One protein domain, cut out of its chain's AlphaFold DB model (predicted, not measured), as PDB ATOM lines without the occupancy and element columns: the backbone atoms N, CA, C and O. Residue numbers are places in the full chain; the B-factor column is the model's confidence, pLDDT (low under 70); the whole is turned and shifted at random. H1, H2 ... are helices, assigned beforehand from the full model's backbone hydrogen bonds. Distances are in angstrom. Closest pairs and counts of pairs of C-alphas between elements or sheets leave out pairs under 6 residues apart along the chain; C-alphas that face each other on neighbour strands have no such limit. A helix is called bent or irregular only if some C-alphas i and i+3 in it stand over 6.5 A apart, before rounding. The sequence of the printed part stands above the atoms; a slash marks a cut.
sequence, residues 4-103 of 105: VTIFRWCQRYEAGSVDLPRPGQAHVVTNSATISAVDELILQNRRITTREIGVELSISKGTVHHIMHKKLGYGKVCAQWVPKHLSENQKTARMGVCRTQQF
ATOM      1  N   VAL A   4       2.233  63.571  24.779       85.00
ATOM      2  CA  VAL A   4       0.996  62.920  24.309       85.00
ATOM      3  C   VAL A   4       0.535  61.790  25.241       85.00
ATOM      4  O   VAL A   4      -0.657  61.547  25.415       85.00
ATOM      5  N   THR A   5       1.482  61.084  25.864       84.00
ATOM      6  CA  THR A   5       1.175  60.003  26.811       84.00
ATOM      7  C   THR A   5       0.654  60.566  28.128       84.00
ATOM      8  O   THR A   5      -0.260  59.978  28.694       84.00
ATOM      9  N   ILE A   6       1.198  61.704  28.576       84.81
ATOM     10  CA  ILE A   6       0.810  62.397  29.812       84.81
ATOM     11  C   ILE A   6      -0.596  62.974  29.659       84.81
ATOM     12  O   ILE A   6      -1.467  62.681  30.472       84.81
ATOM     13  N   PHE A   7      -0.854  63.688  28.562       87.12
ATOM     14  CA  PHE A   7      -2.162  64.282  28.290       87.12
ATOM     15  C   PHE A   7      -3.276  63.227  28.224       87.12
ATOM     16  O   PHE A   7      -4.315  63.366  28.868       87.12
ATOM     17  N   ARG A   8      -3.025  62.105  27.533       84.25
ATOM     18  CA  ARG A   8      -3.970  60.978  27.479       84.25
ATOM     19  C   ARG A   8      -4.203  60.338  28.851       84.25
ATOM     20  O   ARG A   8      -5.275  59.789  29.092       84.25
ATOM     21  N   TRP A   9      -3.201  60.353  29.726       83.69
ATOM     22  CA  TRP A   9      -3.310  59.809  31.079       83.69
ATOM     23  C   TRP A   9      -4.151  60.723  31.973       83.69
ATOM     24  O   TRP A   9      -5.100  60.240  32.584       83.69
ATOM     25  N   CYS A  10      -3.883  62.033  31.960       86.38
ATOM     26  CA  CYS A  10      -4.682  63.037  32.667       86.38
ATOM     27  C   CYS A  10      -6.152  62.992  32.235       86.38
ATOM     28  O   CYS A  10      -7.031  62.909  33.081       86.38
ATOM     29  N   GLN A  11      -6.432  62.926  30.929       86.31
ATOM     30  CA  GLN A  11      -7.810  62.805  30.436       86.31
ATOM     31  C   GLN A  11      -8.530  61.550  30.946       86.31
ATOM     32  O   GLN A  11      -9.706  61.609  31.290       86.31
ATOM     33  N   ARG A  12      -7.844  60.401  31.001       82.50
ATOM     34  CA  ARG A  12      -8.431  59.157  31.529       82.50
ATOM     35  C   ARG A  12      -8.661  59.216  33.031       82.50
ATOM     36  O   ARG A  12      -9.639  58.643  33.498       82.50
ATOM     37  N   TYR A  13      -7.762  59.876  33.753       82.44
ATOM     38  CA  TYR A  13      -7.869  60.084  35.189       82.44
ATOM     39  C   TYR A  13      -9.083  60.954  35.532       82.44
ATOM     40  O   TYR A  13      -9.939  60.515  36.293       82.44
ATOM     41  N   GLU A  14      -9.225  62.109  34.875       86.12
ATOM     42  CA  GLU A  14     -10.382  63.005  35.036       86.12
ATOM     43  C   GLU A  14     -11.705  62.339  34.620       86.12
ATOM     44  O   GLU A  14     -12.741  62.542  35.244       86.12
ATOM     45  N   ALA A  15     -11.679  61.479  33.598       84.25
ATOM     46  CA  ALA A  15     -12.850  60.720  33.158       84.25
ATOM     47  C   ALA A  15     -13.188  59.503  34.051       84.25
ATOM     48  O   ALA A  15     -14.064  58.715  33.688       84.25
ATOM     49  N   GLY A  16     -12.474  59.281  35.164       76.56
ATOM     50  CA  GLY A  16     -12.677  58.127  36.054       76.56
ATOM     51  C   GLY A  16     -12.355  56.771  35.408       76.56
ATOM     52  O   GLY A  16     -12.749  55.719  35.906       76.56
ATOM     53  N   SER A  17     -11.638  56.775  34.283       68.31
ATOM     54  CA  SER A  17     -11.390  55.625  33.406       68.31
ATOM     55  C   SER A  17      -9.976  55.062  33.597       68.31
ATOM     56  O   SER A  17      -9.245  54.773  32.644       68.31
ATOM     57  N   VAL A  18      -9.563  54.956  34.860       67.00
ATOM     58  CA  VAL A  18      -8.239  54.457  35.265       67.00
ATOM     59  C   VAL A  18      -8.158  52.928  35.232       67.00
ATOM     60  O   VAL A  18      -7.121  52.395  34.843       67.00
ATOM     61  N   ASP A  19      -9.278  52.241  35.479       66.38
ATOM     62  CA  ASP A  19      -9.347  50.777  35.612       66.38
ATOM     63  C   ASP A  19     -10.300  50.124  34.601       66.38
ATOM     64  O   ASP A  19     -11.090  49.237  34.929       66.38
ATOM     65  N   LEU A  20     -10.241  50.553  33.335       66.19
ATOM     66  CA  LEU A  20     -10.993  49.864  32.288       66.19
ATOM     67  C   LEU A  20     -10.563  48.389  32.222       66.19
ATOM     68  O   LEU A  20      -9.362  48.111  32.091       66.19
ATOM     69  N   PRO A  21     -11.514  47.435  32.266       61.38
ATOM     70  CA  PRO A  21     -11.190  46.026  32.146       61.38
ATOM     71  C   PRO A  21     -10.510  45.795  30.799       61.38
ATOM     72  O   PRO A  21     -11.100  45.987  29.737       61.38
ATOM     73  N   ARG A  22      -9.234  45.409  30.836       65.19
ATOM     74  CA  ARG A  22      -8.500  45.055  29.623       65.19
ATOM     75  C   ARG A  22      -9.018  43.710  29.116       65.19
ATOM     76  O   ARG A  22      -8.948  42.736  29.871       65.19
ATOM     77  N   PRO A  23      -9.477  43.609  27.856       57.56
ATOM     78  CA  PRO A  23      -9.753  42.319  27.244       57.56
ATOM     79  C   PRO A  23      -8.451  41.512  27.205       57.56
ATOM     80  O   PRO A  23      -7.507  41.862  26.498       57.56
ATOM     81  N   GLY A  24      -8.366  40.478  28.035       62.25
ATOM     82  CA  GLY A  24      -7.237  39.554  28.084       62.25
ATOM     83  C   GLY A  24      -7.590  38.206  27.461       62.25
ATOM     84  O   GLY A  24      -8.761  37.865  27.313       62.25
ATOM     85  N   GLN A  25      -6.572  37.393  27.177       57.69
ATOM     86  CA  GLN A  25      -6.704  36.035  26.627       57.69
ATOM     87  C   GLN A  25      -7.643  35.130  27.449       57.69
ATOM     88  O   GLN A  25      -8.339  34.284  26.891       57.69
ATOM     89  N   ALA A  26      -7.735  35.353  28.766       54.22
ATOM     90  CA  ALA A  26      -8.671  34.652  29.643       54.22
ATOM     91  C   ALA A  26     -10.138  34.793  29.194       54.22
ATOM     92  O   ALA A  26     -10.902  33.843  29.347       54.22
ATOM     93  N   HIS A  27     -10.514  35.926  28.589       58.12
ATOM     94  CA  HIS A  27     -11.865  36.189  28.084       58.12
ATOM     95  C   HIS A  27     -12.210  35.355  26.837       58.12
ATOM     96  O   HIS A  27     -13.379  35.091  26.582       58.12
ATOM     97  N   VAL A  28     -11.209  34.920  26.063       58.34
ATOM     98  CA  VAL A  28     -11.415  34.094  24.858       58.34
ATOM     99  C   VAL A  28     -11.612  32.620  25.229       58.34
ATOM    100  O   VAL A  28     -12.434  31.937  24.629       58.34
ATOM    101  N   VAL A  29     -10.905  32.133  26.258       60.88
ATOM    102  CA  VAL A  29     -11.019  30.739  26.741       60.88
ATOM    103  C   VAL A  29     -12.287  30.523  27.590       60.88
ATOM    104  O   VAL A  29     -12.825  29.418  27.651       60.88
ATOM    105  N   THR A  30     -12.803  31.579  28.229       69.12
ATOM    106  CA  THR A  30     -14.067  31.545  28.988       69.12
ATOM    107  C   THR A  30     -15.275  31.866  28.109       69.12
ATOM    108  O   THR A  30     -15.934  32.890  28.280       69.12
ATOM    109  N   ASN A  31     -15.577  30.978  27.161       84.19
ATOM    110  CA  ASN A  31     -16.848  31.012  26.437       84.19
ATOM    111  C   ASN A  31     -17.974  30.382  27.287       84.19
ATOM    112  O   ASN A  31     -17.726  29.599  28.201       84.19
ATOM    113  N   SER A  32     -19.227  30.692  26.959       89.06
ATOM    114  CA  SER A  32     -20.430  30.092  27.551       89.06
ATOM    115  C   SER A  32     -20.377  28.560  27.585       89.06
ATOM    116  O   SER A  32     -20.639  27.975  28.628       89.06
ATOM    117  N   ALA A  33     -19.940  27.915  26.499       92.12
ATOM    118  CA  ALA A  33     -19.828  26.458  26.423       92.12
ATOM    119  C   ALA A  33     -18.864  25.864  27.468       92.12
ATOM    120  O   ALA A  33     -19.188  24.866  28.105       92.12
ATOM    121  N   THR A  34     -17.696  26.484  27.686       92.00
ATOM    122  CA  THR A  34     -16.738  25.996  28.693       92.00
ATOM    123  C   THR A  34     -17.237  26.257  30.108       92.00
ATOM    124  O   THR A  34     -17.008  25.436  30.990       92.00
ATOM    125  N   ILE A  35     -17.967  27.355  30.332       94.44
ATOM    126  CA  ILE A  35     -18.620  27.633  31.617       94.44
ATOM    127  C   ILE A  35     -19.686  26.571  31.923       94.44
ATOM    128  O   ILE A  35     -19.675  26.026  33.025       94.44
ATOM    129  N   SER A  36     -20.549  26.235  30.957       96.44
ATOM    130  CA  SER A  36     -21.579  25.199  31.125       96.44
ATOM    131  C   SER A  36     -20.974  23.820  31.375       96.44
ATOM    132  O   SER A  36     -21.389  23.140  32.306       96.44
ATOM    133  N   ALA A  37     -19.938  23.435  30.624       96.06
ATOM    134  CA  ALA A  37     -19.258  22.156  30.830       96.06
ATOM    135  C   ALA A  37     -18.637  22.044  32.235       96.06
ATOM    136  O   ALA A  37     -18.716  20.996  32.875       96.06
ATOM    137  N   VAL A  38     -18.049  23.132  32.755       95.81
ATOM    138  CA  VAL A  38     -17.556  23.170  34.143       95.81
ATOM    139  C   VAL A  38     -18.702  23.006  35.143       95.81
ATOM    140  O   VAL A  38     -18.541  22.271  36.116       95.81
ATOM    141  N   ASP A  39     -19.840  23.674  34.931       96.94
ATOM    142  CA  ASP A  39     -20.997  23.557  35.825       96.94
ATOM    143  C   ASP A  39     -21.551  22.126  35.835       96.94
ATOM    144  O   ASP A  39     -21.694  21.536  36.904       96.94
ATOM    145  N   GLU A  40     -21.738  21.509  34.667       97.69
ATOM    146  CA  GLU A  40     -22.196  20.120  34.535       97.69
ATOM    147  C   GLU A  40     -21.296  19.128  35.284       97.69
ATOM    148  O   GLU A  40     -21.799  18.299  36.049       97.69
ATOM    149  N   LEU A  41     -19.971  19.248  35.150       97.19
ATOM    150  CA  LEU A  41     -19.019  18.402  35.881       97.19
ATOM    151  C   LEU A  41     -19.149  18.566  37.405       97.19
ATOM    152  O   LEU A  41     -19.070  17.585  38.154       97.19
ATOM    153  N   ILE A  42     -19.389  19.792  37.883       96.06
ATOM    154  CA  ILE A  42     -19.614  20.069  39.308       96.06
ATOM    155  C   ILE A  42     -20.961  19.493  39.770       96.06
ATOM    156  O   ILE A  42     -21.041  18.953  40.878       96.06
ATOM    157  N   LEU A  43     -22.021  19.597  38.959       96.31
ATOM    158  CA  LEU A  43     -23.340  19.032  39.267       96.31
ATOM    159  C   LEU A  43     -23.282  17.501  39.377       96.31
ATOM    160  O   LEU A  43     -23.871  16.942  40.304       96.31
ATOM    161  N   GLN A  44     -22.549  16.844  38.473       96.75
ATOM    162  CA  GLN A  44     -22.365  15.388  38.456       96.75
ATOM    163  C   GLN A  44     -21.554  14.889  39.656       96.75
ATOM    164  O   GLN A  44     -21.913  13.891  40.282       96.75
ATOM    165  N   ASN A  45     -20.476  15.591  40.012       95.06
ATOM    166  CA  ASN A  45     -19.648  15.247  41.162       95.06
ATOM    167  C   ASN A  45     -19.312  16.490  41.989       95.06
ATOM    168  O   ASN A  45     -18.319  17.178  41.762       95.06
ATOM    169  N   ARG A  46     -20.078  16.704  43.064       93.00
ATOM    170  CA  ARG A  46     -19.879  17.830  43.996       93.00
ATOM    171  C   ARG A  46     -18.528  17.826  44.722       93.00
ATOM    172  O   ARG A  46     -18.206  18.806  45.390       93.00
ATOM    173  N   ARG A  47     -17.753  16.739  44.635       93.69
ATOM    174  CA  ARG A  47     -16.415  16.604  45.235       93.69
ATOM    175  C   ARG A  47     -15.280  16.701  44.210       93.69
ATOM    176  O   ARG A  47     -14.130  16.500  44.596       93.69
ATOM    177  N   ILE A  48     -15.583  17.003  42.946       95.62
ATOM    178  CA  ILE A  48     -14.580  17.126  41.887       95.62
ATOM    179  C   ILE A  48     -13.557  18.229  42.201       95.62
ATOM    180  O   ILE A  48     -13.875  19.277  42.775       95.62
ATOM    181  N   THR A  49     -12.304  17.996  41.832       94.56
ATOM    182  CA  THR A  49     -11.203  18.936  42.042       94.56
ATOM    183  C   THR A  49     -10.984  19.837  40.828       94.56
ATOM    184  O   THR A  49     -11.207  19.461  39.680       94.56
ATOM    185  N   THR A  50     -10.418  21.027  41.058       94.69
ATOM    186  CA  THR A  50     -10.040  21.949  39.969       94.69
ATOM    187  C   THR A  50      -9.041  21.336  38.985       94.69
ATOM    188  O   THR A  50      -8.933  21.793  37.853       94.69
ATOM    189  N   ARG A  51      -8.246  20.354  39.438       95.00
ATOM    190  CA  ARG A  51      -7.253  19.671  38.602       95.00
ATOM    191  C   ARG A  51      -7.928  18.679  37.664       95.00
ATOM    192  O   ARG A  51      -7.582  18.675  36.495       95.00
ATOM    193  N   GLU A  52      -8.875  17.889  38.165       96.38
ATOM    194  CA  GLU A  52      -9.650  16.948  37.347       96.38
ATOM    195  C   GLU A  52     -10.421  17.690  36.257       96.38
ATOM    196  O   GLU A  52     -10.273  17.352  35.091       96.38
ATOM    197  N   ILE A  53     -11.110  18.786  36.603       96.06
ATOM    198  CA  ILE A  53     -11.788  19.638  35.612       96.06
ATOM    199  C   ILE A  53     -10.798  20.178  34.566       96.06
ATOM    200  O   ILE A  53     -11.094  20.203  33.375       96.06
ATOM    201  N   GLY A  54      -9.618  20.629  35.004       95.25
ATOM    202  CA  GLY A  54      -8.598  21.158  34.097       95.25
ATOM    203  C   GLY A  54      -8.059  20.113  33.121       95.25
ATOM    204  O   GLY A  54      -7.797  20.443  31.968       95.25
ATOM    205  N   VAL A  55      -7.923  18.862  33.568       96.38
ATOM    206  CA  VAL A  55      -7.533  17.734  32.712       96.38
ATOM    207  C   VAL A  55      -8.656  17.396  31.734       96.38
ATOM    208  O   VAL A  55      -8.402  17.359  30.534       96.38
ATOM    209  N   GLU A  56      -9.884  17.232  32.226       95.69
ATOM    210  CA  GLU A  56     -11.050  16.838  31.424       95.69
ATOM    211  C   GLU A  56     -11.326  17.829  30.287       95.69
ATOM    212  O   GLU A  56     -11.514  17.453  29.134       95.69
ATOM    213  N   LEU A  57     -11.285  19.125  30.600       93.69
ATOM    214  CA  LEU A  57     -11.583  20.189  29.641       93.69
ATOM    215  C   LEU A  57     -10.331  20.746  28.951       93.69
ATOM    216  O   LEU A  57     -10.437  21.698  28.181       93.69
ATOM    217  N   SER A  58      -9.145  20.188  29.224       93.50
ATOM    218  CA  SER A  58      -7.855  20.670  28.698       93.50
ATOM    219  C   SER A  58      -7.632  22.179  28.901       93.50
ATOM    220  O   SER A  58      -7.125  22.887  28.030       93.50
ATOM    221  N   ILE A  59      -8.007  22.689  30.076       91.06
ATOM    222  CA  ILE A  59      -7.872  24.101  30.455       91.06
ATOM    223  C   ILE A  59      -6.971  24.270  31.674       91.06
ATOM    224  O   ILE A  59      -6.840  23.400  32.535       91.06
ATOM    225  N   SER A  60      -6.349  25.444  31.780       92.19
ATOM    226  CA  SER A  60      -5.468  25.735  32.909       92.19
ATOM    227  C   SER A  60      -6.234  25.760  34.238       92.19
ATOM    228  O   SER A  60      -7.370  26.237  34.317       92.19
ATOM    229  N   LYS A  61      -5.569  25.348  35.326       91.75
ATOM    230  CA  LYS A  61      -6.109  25.446  36.695       91.75
ATOM    231  C   LYS A  61      -6.579  26.867  37.040       91.75
ATOM    232  O   LYS A  61      -7.584  27.028  37.728       91.75
ATOM    233  N   GLY A  62      -5.862  27.893  36.570       91.50
ATOM    234  CA  GLY A  62      -6.227  29.296  36.791       91.50
ATOM    235  C   GLY A  62      -7.547  29.666  36.112       91.50
ATOM    236  O   GLY A  62      -8.382  30.336  36.718       91.50
ATOM    237  N   THR A  63      -7.773  29.160  34.899       91.75
ATOM    238  CA  THR A  63      -9.034  29.336  34.169       91.75
ATOM    239  C   THR A  63     -10.191  28.659  34.901       91.75
ATOM    240  O   THR A  63     -11.214  29.303  35.121       91.75
ATOM    241  N   VAL A  64     -10.018  27.410  35.351       93.88
ATOM    242  CA  VAL A  64     -11.039  26.692  36.143       93.88
ATOM    243  C   VAL A  64     -11.394  27.477  37.403       93.88
ATOM    244  O   VAL A  64     -12.566  27.713  37.681       93.88
ATOM    245  N   HIS A  65     -10.380  27.936  38.140       92.81
ATOM    246  CA  HIS A  65     -10.576  28.726  39.354       92.81
ATOM    247  C   HIS A  65     -11.342  30.028  39.073       92.81
ATOM    248  O   HIS A  65     -12.268  30.373  39.810       92.81
ATOM    249  N   HIS A  66     -11.007  30.731  37.985       91.88
ATOM    250  CA  HIS A  66     -11.731  31.927  37.563       91.88
ATOM    251  C   HIS A  66     -13.194  31.621  37.216       91.88
ATOM    252  O   HIS A  66     -14.080  32.329  37.687       91.88
ATOM    253  N   ILE A  67     -13.465  30.563  36.444       93.69
ATOM    254  CA  ILE A  67     -14.835  30.159  36.097       93.69
ATOM    255  C   ILE A  67     -15.632  29.847  37.367       93.69
ATOM    256  O   ILE A  67     -16.679  30.451  37.591       93.69
ATOM    257  N   MET A  68     -15.108  28.975  38.233       94.25
ATOM    258  CA  MET A  68     -15.800  28.551  39.451       94.25
ATOM    259  C   MET A  68     -16.168  29.732  40.348       94.25
ATOM    260  O   MET A  68     -17.323  29.855  40.739       94.25
ATOM    261  N   HIS A  69     -15.218  30.622  40.653       92.88
ATOM    262  CA  HIS A  69     -15.456  31.689  41.629       92.88
ATOM    263  C   HIS A  69     -16.036  32.971  41.035       92.88
ATOM    264  O   HIS A  69     -16.806  33.651  41.708       92.88
ATOM    265  N   LYS A  70     -15.641  33.356  39.815       91.75
ATOM    266  CA  LYS A  70     -16.027  34.648  39.222       91.75
ATOM    267  C   LYS A  70     -17.193  34.545  38.249       91.75
ATOM    268  O   LYS A  70     -17.884  35.543  38.074       91.75
ATOM    269  N   LYS A  71     -17.403  33.393  37.604       92.69
ATOM    270  CA  LYS A  71     -18.510  33.199  36.653       92.69
ATOM    271  C   LYS A  71     -19.679  32.446  37.279       92.69
ATOM    272  O   LYS A  71     -20.808  32.891  37.134       92.69
ATOM    273  N   LEU A  72     -19.403  31.354  37.995       94.50
ATOM    274  CA  LEU A  72     -20.430  30.497  38.603       94.50
ATOM    275  C   LEU A  72     -20.712  30.821  40.080       94.50
ATOM    276  O   LEU A  72     -21.747  30.436  40.608       94.50
ATOM    277  N   GLY A  73     -19.803  31.525  40.762       94.62
ATOM    278  CA  GLY A  73     -19.977  31.909  42.168       94.62
ATOM    279  C   GLY A  73     -19.851  30.756  43.172       94.62
ATOM    280  O   GLY A  73     -20.253  30.901  44.325       94.62
ATOM    281  N   TYR A  74     -19.281  29.617  42.777       95.12
ATOM    282  CA  TYR A  74     -19.070  28.487  43.677       95.12
ATOM    283  C   TYR A  74     -17.997  28.779  44.733       95.12
ATOM    284  O   TYR A  74     -16.971  29.415  44.474       95.12
ATOM    285  N   GLY A  75     -18.215  28.244  45.934       92.50
ATOM    286  CA  GLY A  75     -17.258  28.222  47.036       92.50
ATOM    287  C   GLY A  75     -16.950  26.790  47.465       92.50
ATOM    288  O   GLY A  75     -17.805  25.909  47.388       92.50
ATOM    289  N   LYS A  76     -15.722  26.545  47.934       90.94
ATOM    290  CA  LYS A  76     -15.364  25.252  48.525       90.94
ATOM    291  C   LYS A  76     -15.875  25.199  49.963       90.94
ATOM    292  O   LYS A  76     -15.478  26.023  50.781       90.94
ATOM    293  N   VAL A  77     -16.678  24.188  50.273       91.44
ATOM    294  CA  VAL A  77     -17.111  23.867  51.638       91.44
ATOM    295  C   VAL A  77     -16.472  22.557  52.098       91.44
ATOM    296  O   VAL A  77     -16.256  21.643  51.298       91.44
ATOM    297  N   CYS A  78     -16.128  22.463  53.382       89.25
ATOM    298  CA  CYS A  78     -15.666  21.207  53.969       89.25
ATOM    299  C   CYS A  78     -16.847  20.249  54.154       89.25
ATOM    300  O   CYS A  78     -17.947  20.671  54.503       89.25
ATOM    301  N   ALA A  79     -16.615  18.951  53.947       87.38
ATOM    302  CA  ALA A  79     -17.616  17.941  54.262       87.38
ATOM    303  C   ALA A  79     -17.873  17.903  55.776       87.38
ATOM    304  O   ALA A  79     -16.937  17.970  56.573       87.38
ATOM    305  N   GLN A  80     -19.140  17.775  56.166       91.62
ATOM    306  CA  GLN A  80     -19.519  17.609  57.563       91.62
ATOM    307  C   GLN A  80     -19.345  16.146  57.992       91.62
ATOM    308  O   GLN A  80     -19.710  15.225  57.257       91.62
ATOM    309  N   TRP A  81     -18.809  15.933  59.195       92.88
ATOM    310  CA  TRP A  81     -18.753  14.607  59.804       92.88
ATOM    311  C   TRP A  81     -20.157  14.131  60.171       92.88
ATOM    312  O   TRP A  81     -20.896  14.819  60.874       92.88
ATOM    313  N   VAL A  82     -20.508  12.931  59.714       90.94
ATOM    314  CA  VAL A  82     -21.766  12.269  60.063       90.94
ATOM    315  C   VAL A  82     -21.447  11.119  61.025       90.94
ATOM    316  O   VAL A  82     -20.637  10.266  60.664       90.94
ATOM    317  N   PRO A  83     -22.067  11.048  62.224       93.19
ATOM    318  CA  PRO A  83     -21.693  10.076  63.259       93.19
ATOM    319  C   PRO A  83     -21.788   8.603  62.848       93.19
ATOM    320  O   PRO A  83     -21.059   7.764  63.369       93.19
ATOM    321  N   LYS A  84     -22.716   8.260  61.947       94.19
ATOM    322  CA  LYS A  84     -22.914   6.886  61.479       94.19
ATOM    323  C   LYS A  84     -23.533   6.868  60.089       94.19
ATOM    324  O   LYS A  84     -24.440   7.645  59.801       94.19
ATOM    325  N   HIS A  85     -23.101   5.916  59.267       94.25
ATOM    326  CA  HIS A  85     -23.780   5.583  58.022       94.25
ATOM    327  C   HIS A  85     -25.036   4.750  58.327       94.25
ATOM    328  O   HIS A  85     -24.936   3.598  58.752       94.25
ATOM    329  N   LEU A  86     -26.217   5.357  58.192       95.00
ATOM    330  CA  LEU A  86     -27.489   4.724  58.551       95.00
ATOM    331  C   LEU A  86     -28.022   3.838  57.423       95.00
ATOM    332  O   LEU A  86     -27.996   4.233  56.257       95.00
ATOM    333  N   SER A  87     -28.574   2.680  57.789       96.56
ATOM    334  CA  SER A  87     -29.376   1.868  56.868       96.56
ATOM    335  C   SER A  87     -30.744   2.506  56.616       96.56
ATOM    336  O   SER A  87     -31.199   3.355  57.385       96.56
ATOM    337  N   GLU A  88     -31.430   2.079  55.558       96.06
ATOM    338  CA  GLU A  88     -32.737   2.641  55.201       96.06
ATOM    339  C   GLU A  88     -33.776   2.433  56.312       96.06
ATOM    340  O   GLU A  88     -34.422   3.384  56.744       96.06
ATOM    341  N   ASN A  89     -33.821   1.232  56.902       96.25
ATOM    342  CA  ASN A  89     -34.691   0.935  58.047       96.25
ATOM    343  C   ASN A  89     -34.420   1.875  59.236       96.25
ATOM    344  O   ASN A  89     -35.353   2.335  59.893       96.25
ATOM    345  N   GLN A  90     -33.148   2.199  59.503       95.12
ATOM    346  CA  GLN A  90     -32.773   3.133  60.570       95.12
ATOM    347  C   GLN A  90     -33.222   4.566  60.264       95.12
ATOM    348  O   GLN A  90     -33.653   5.266  61.182       95.12
ATOM    349  N   LYS A  91     -33.143   5.017  59.006       94.69
ATOM    350  CA  LYS A  91     -33.649   6.341  58.608       94.69
ATOM    351  C   LYS A  91     -35.163   6.420  58.791       94.69
ATOM    352  O   LYS A  91     -35.639   7.369  59.411       94.69
ATOM    353  N   THR A  92     -35.899   5.407  58.335       95.69
ATOM    354  CA  THR A  92     -37.363   5.354  58.453       95.69
ATOM    355  C   THR A  92     -37.814   5.347  59.911       95.69
ATOM    356  O   THR A  92     -38.688   6.127  60.281       95.69
ATOM    357  N   ALA A  93     -37.167   4.548  60.766       94.75
ATOM    358  CA  ALA A  93     -37.460   4.534  62.198       94.75
ATOM    359  C   ALA A  93     -37.227   5.910  62.847       94.75
ATOM    360  O   ALA A  93     -38.087   6.401  63.578       94.75
ATOM    361  N   ARG A  94     -36.105   6.577  62.535       93.75
ATOM    362  CA  ARG A  94     -35.808   7.926  63.050       93.75
ATOM    363  C   ARG A  94     -36.829   8.961  62.577       93.75
ATOM    364  O   ARG A  94     -37.296   9.751  63.389       93.75
ATOM    365  N   MET A  95     -37.207   8.929  61.299       94.75
ATOM    366  CA  MET A  95     -38.253   9.800  60.751       94.75
ATOM    367  C   MET A  95     -39.605   9.577  61.438       94.75
ATOM    368  O   MET A  95     -40.308  10.546  61.717       94.75
ATOM    369  N   GLY A  96     -39.957   8.320  61.730       93.56
ATOM    370  CA  GLY A  96     -41.179   7.964  62.451       93.56
ATOM    371  C   GLY A  96     -41.225   8.565  63.855       93.56
ATOM    372  O   GLY A  96     -42.202   9.228  64.189       93.56
ATOM    373  N   VAL A  97     -40.146   8.413  64.633       91.62
ATOM    374  CA  VAL A  97     -40.040   8.976  65.994       91.62
ATOM    375  C   VAL A  97     -40.162  10.501  65.989       91.62
ATOM    376  O   VAL A  97     -40.927  11.053  66.776       91.62
ATOM    377  N   CYS A  98     -39.465  11.196  65.083       86.81
ATOM    378  CA  CYS A  98     -39.552  12.657  65.001       86.81
ATOM    379  C   CYS A  98     -40.968  13.137  64.656       86.81
ATOM    380  O   CYS A  98     -41.421  14.146  65.189       86.81
ATOM    381  N   ARG A  99     -41.676  12.417  63.774       86.31
ATOM    382  CA  ARG A  99     -43.058  12.756  63.409       86.31
ATOM    383  C   ARG A  99     -44.025  12.505  64.560       86.31
ATOM    384  O   ARG A  99     -44.880  13.342  64.785       86.31
ATOM    385  N   THR A 100     -43.897  11.406  65.304       77.88
ATOM    386  CA  THR A 100     -44.801  11.113  66.432       77.88
ATOM    387  C   THR A 100     -44.550  12.005  67.646       77.88
ATOM    388  O   THR A 100     -45.506  12.389  68.311       77.88
ATOM    389  N   GLN A 101     -43.300  12.404  67.908       59.78
ATOM    390  CA  GLN A 101     -42.985  13.364  68.975       59.78
ATOM    391  C   GLN A 101     -43.527  14.774  68.710       59.78
ATOM    392  O   GLN A 101     -43.849  15.468  69.668       59.78
ATOM    393  N   GLN A 102     -43.683  15.191  67.447       55.81
ATOM    394  CA  GLN A 102     -44.310  16.477  67.106       55.81
ATOM    395  C   GLN A 102     -45.802  16.550  67.466       55.81
ATOM    396  O   GLN A 102     -46.327  17.648  67.578       55.81
ATOM    397  N   PHE A 103     -46.478  15.412  67.652       52.53
ATOM    398  CA  PHE A 103     -47.898  15.364  68.028       52.53
ATOM    399  C   PHE A 103     -48.130  15.206  69.536       52.53
ATOM    400  O   PHE A 103     -49.276  15.169  69.974       52.53
TER     401      PHE A 103
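Overview. This is residues 4 to 103 of the 105 residues of an uncharacterized protein of Araneus ventricosus (UniProt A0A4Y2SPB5). A small cluster of three crossing helices, H3, H4 and H5, makes the only packed core of a drawn-out chain, and one lone helix lies far off at each end, H1 before the core and H6 after it. Long links lead from H1 to the short H2 beside the core and from H5 out to H6; residues 80 to 85, 87 to 93 and 95 to 103 stick out, free of the rest. The printed part has 100 residues with six named helices, in the order H1, H2, H3, H4, H5, H6, and no named strand; the class is all helix. The whole is extended, with a radius of gyration of the C-alphas of 24.3 A and spans of 80 by 37 by 22 A.

Arrangement. H1, residues 4 to 14, touches no helix. A long link of 11 residues leads to H2, residues 26 to 29, and the two are apart. H2 and H3, residues 32 to 44, meet only through their tight link. H5, residues 61 to 71, is close to H2 but not clearly touching, with the closest C-alphas, those of Ala 26 and Thr 63, 7.0 A apart. H3 touches H5 with residues 35 to 38 alone, about perpendicular at 89 degrees; the closest C-alphas are those of Ile 35 and Ile 67, 6.4 A apart. H4, residues 50 to 56, touches H5, with the C-alphas of Gly 54 and Lys 61 closest at 5.6 A; at 71 degrees they are only just about perpendicular. H3 and H4 are close but not clearly touching, the closest C-alphas being those of Val 38 and Ile 53, 6.9 A apart; they run opposite ways at a steep tilt of 69.7 degrees, only just short of about perpendicular. H6, residues 88 to 101, touches no helix. Every O i to N i+4 pair is within hydrogen-bond range in H1, H3, H4, H5 and H6; H2 is too short for such a pair.

Along the chain. H1 begins at C-alpha 4 (0.996, 62.920, 24.309) and is 15.6 A long from first to last C-alpha. H2 has four residues and H4 seven. H3 is 18.4 A long, from C-alpha 32 at (-20.430, 30.092, 27.551). H5 is 14.6 A long and neither bent nor irregular, but only just: C-alphas 68 and 71 are 6.1 A apart. H6 is 20.2 A long and ends at C-alpha 101 (-42.985, 13.364, 68.975).

Size, cuts and confidence. The C-alphas of Val 4 and Phe 103, the two farthest apart, are 81.0 A apart. The printed part has no cut. The long links are H1 to H2 and H5 to H6, the latter with 16 residues. The mean pLDDT of the printed part is 86.7, with residues 17 to 30 and 101 to 103 under 70.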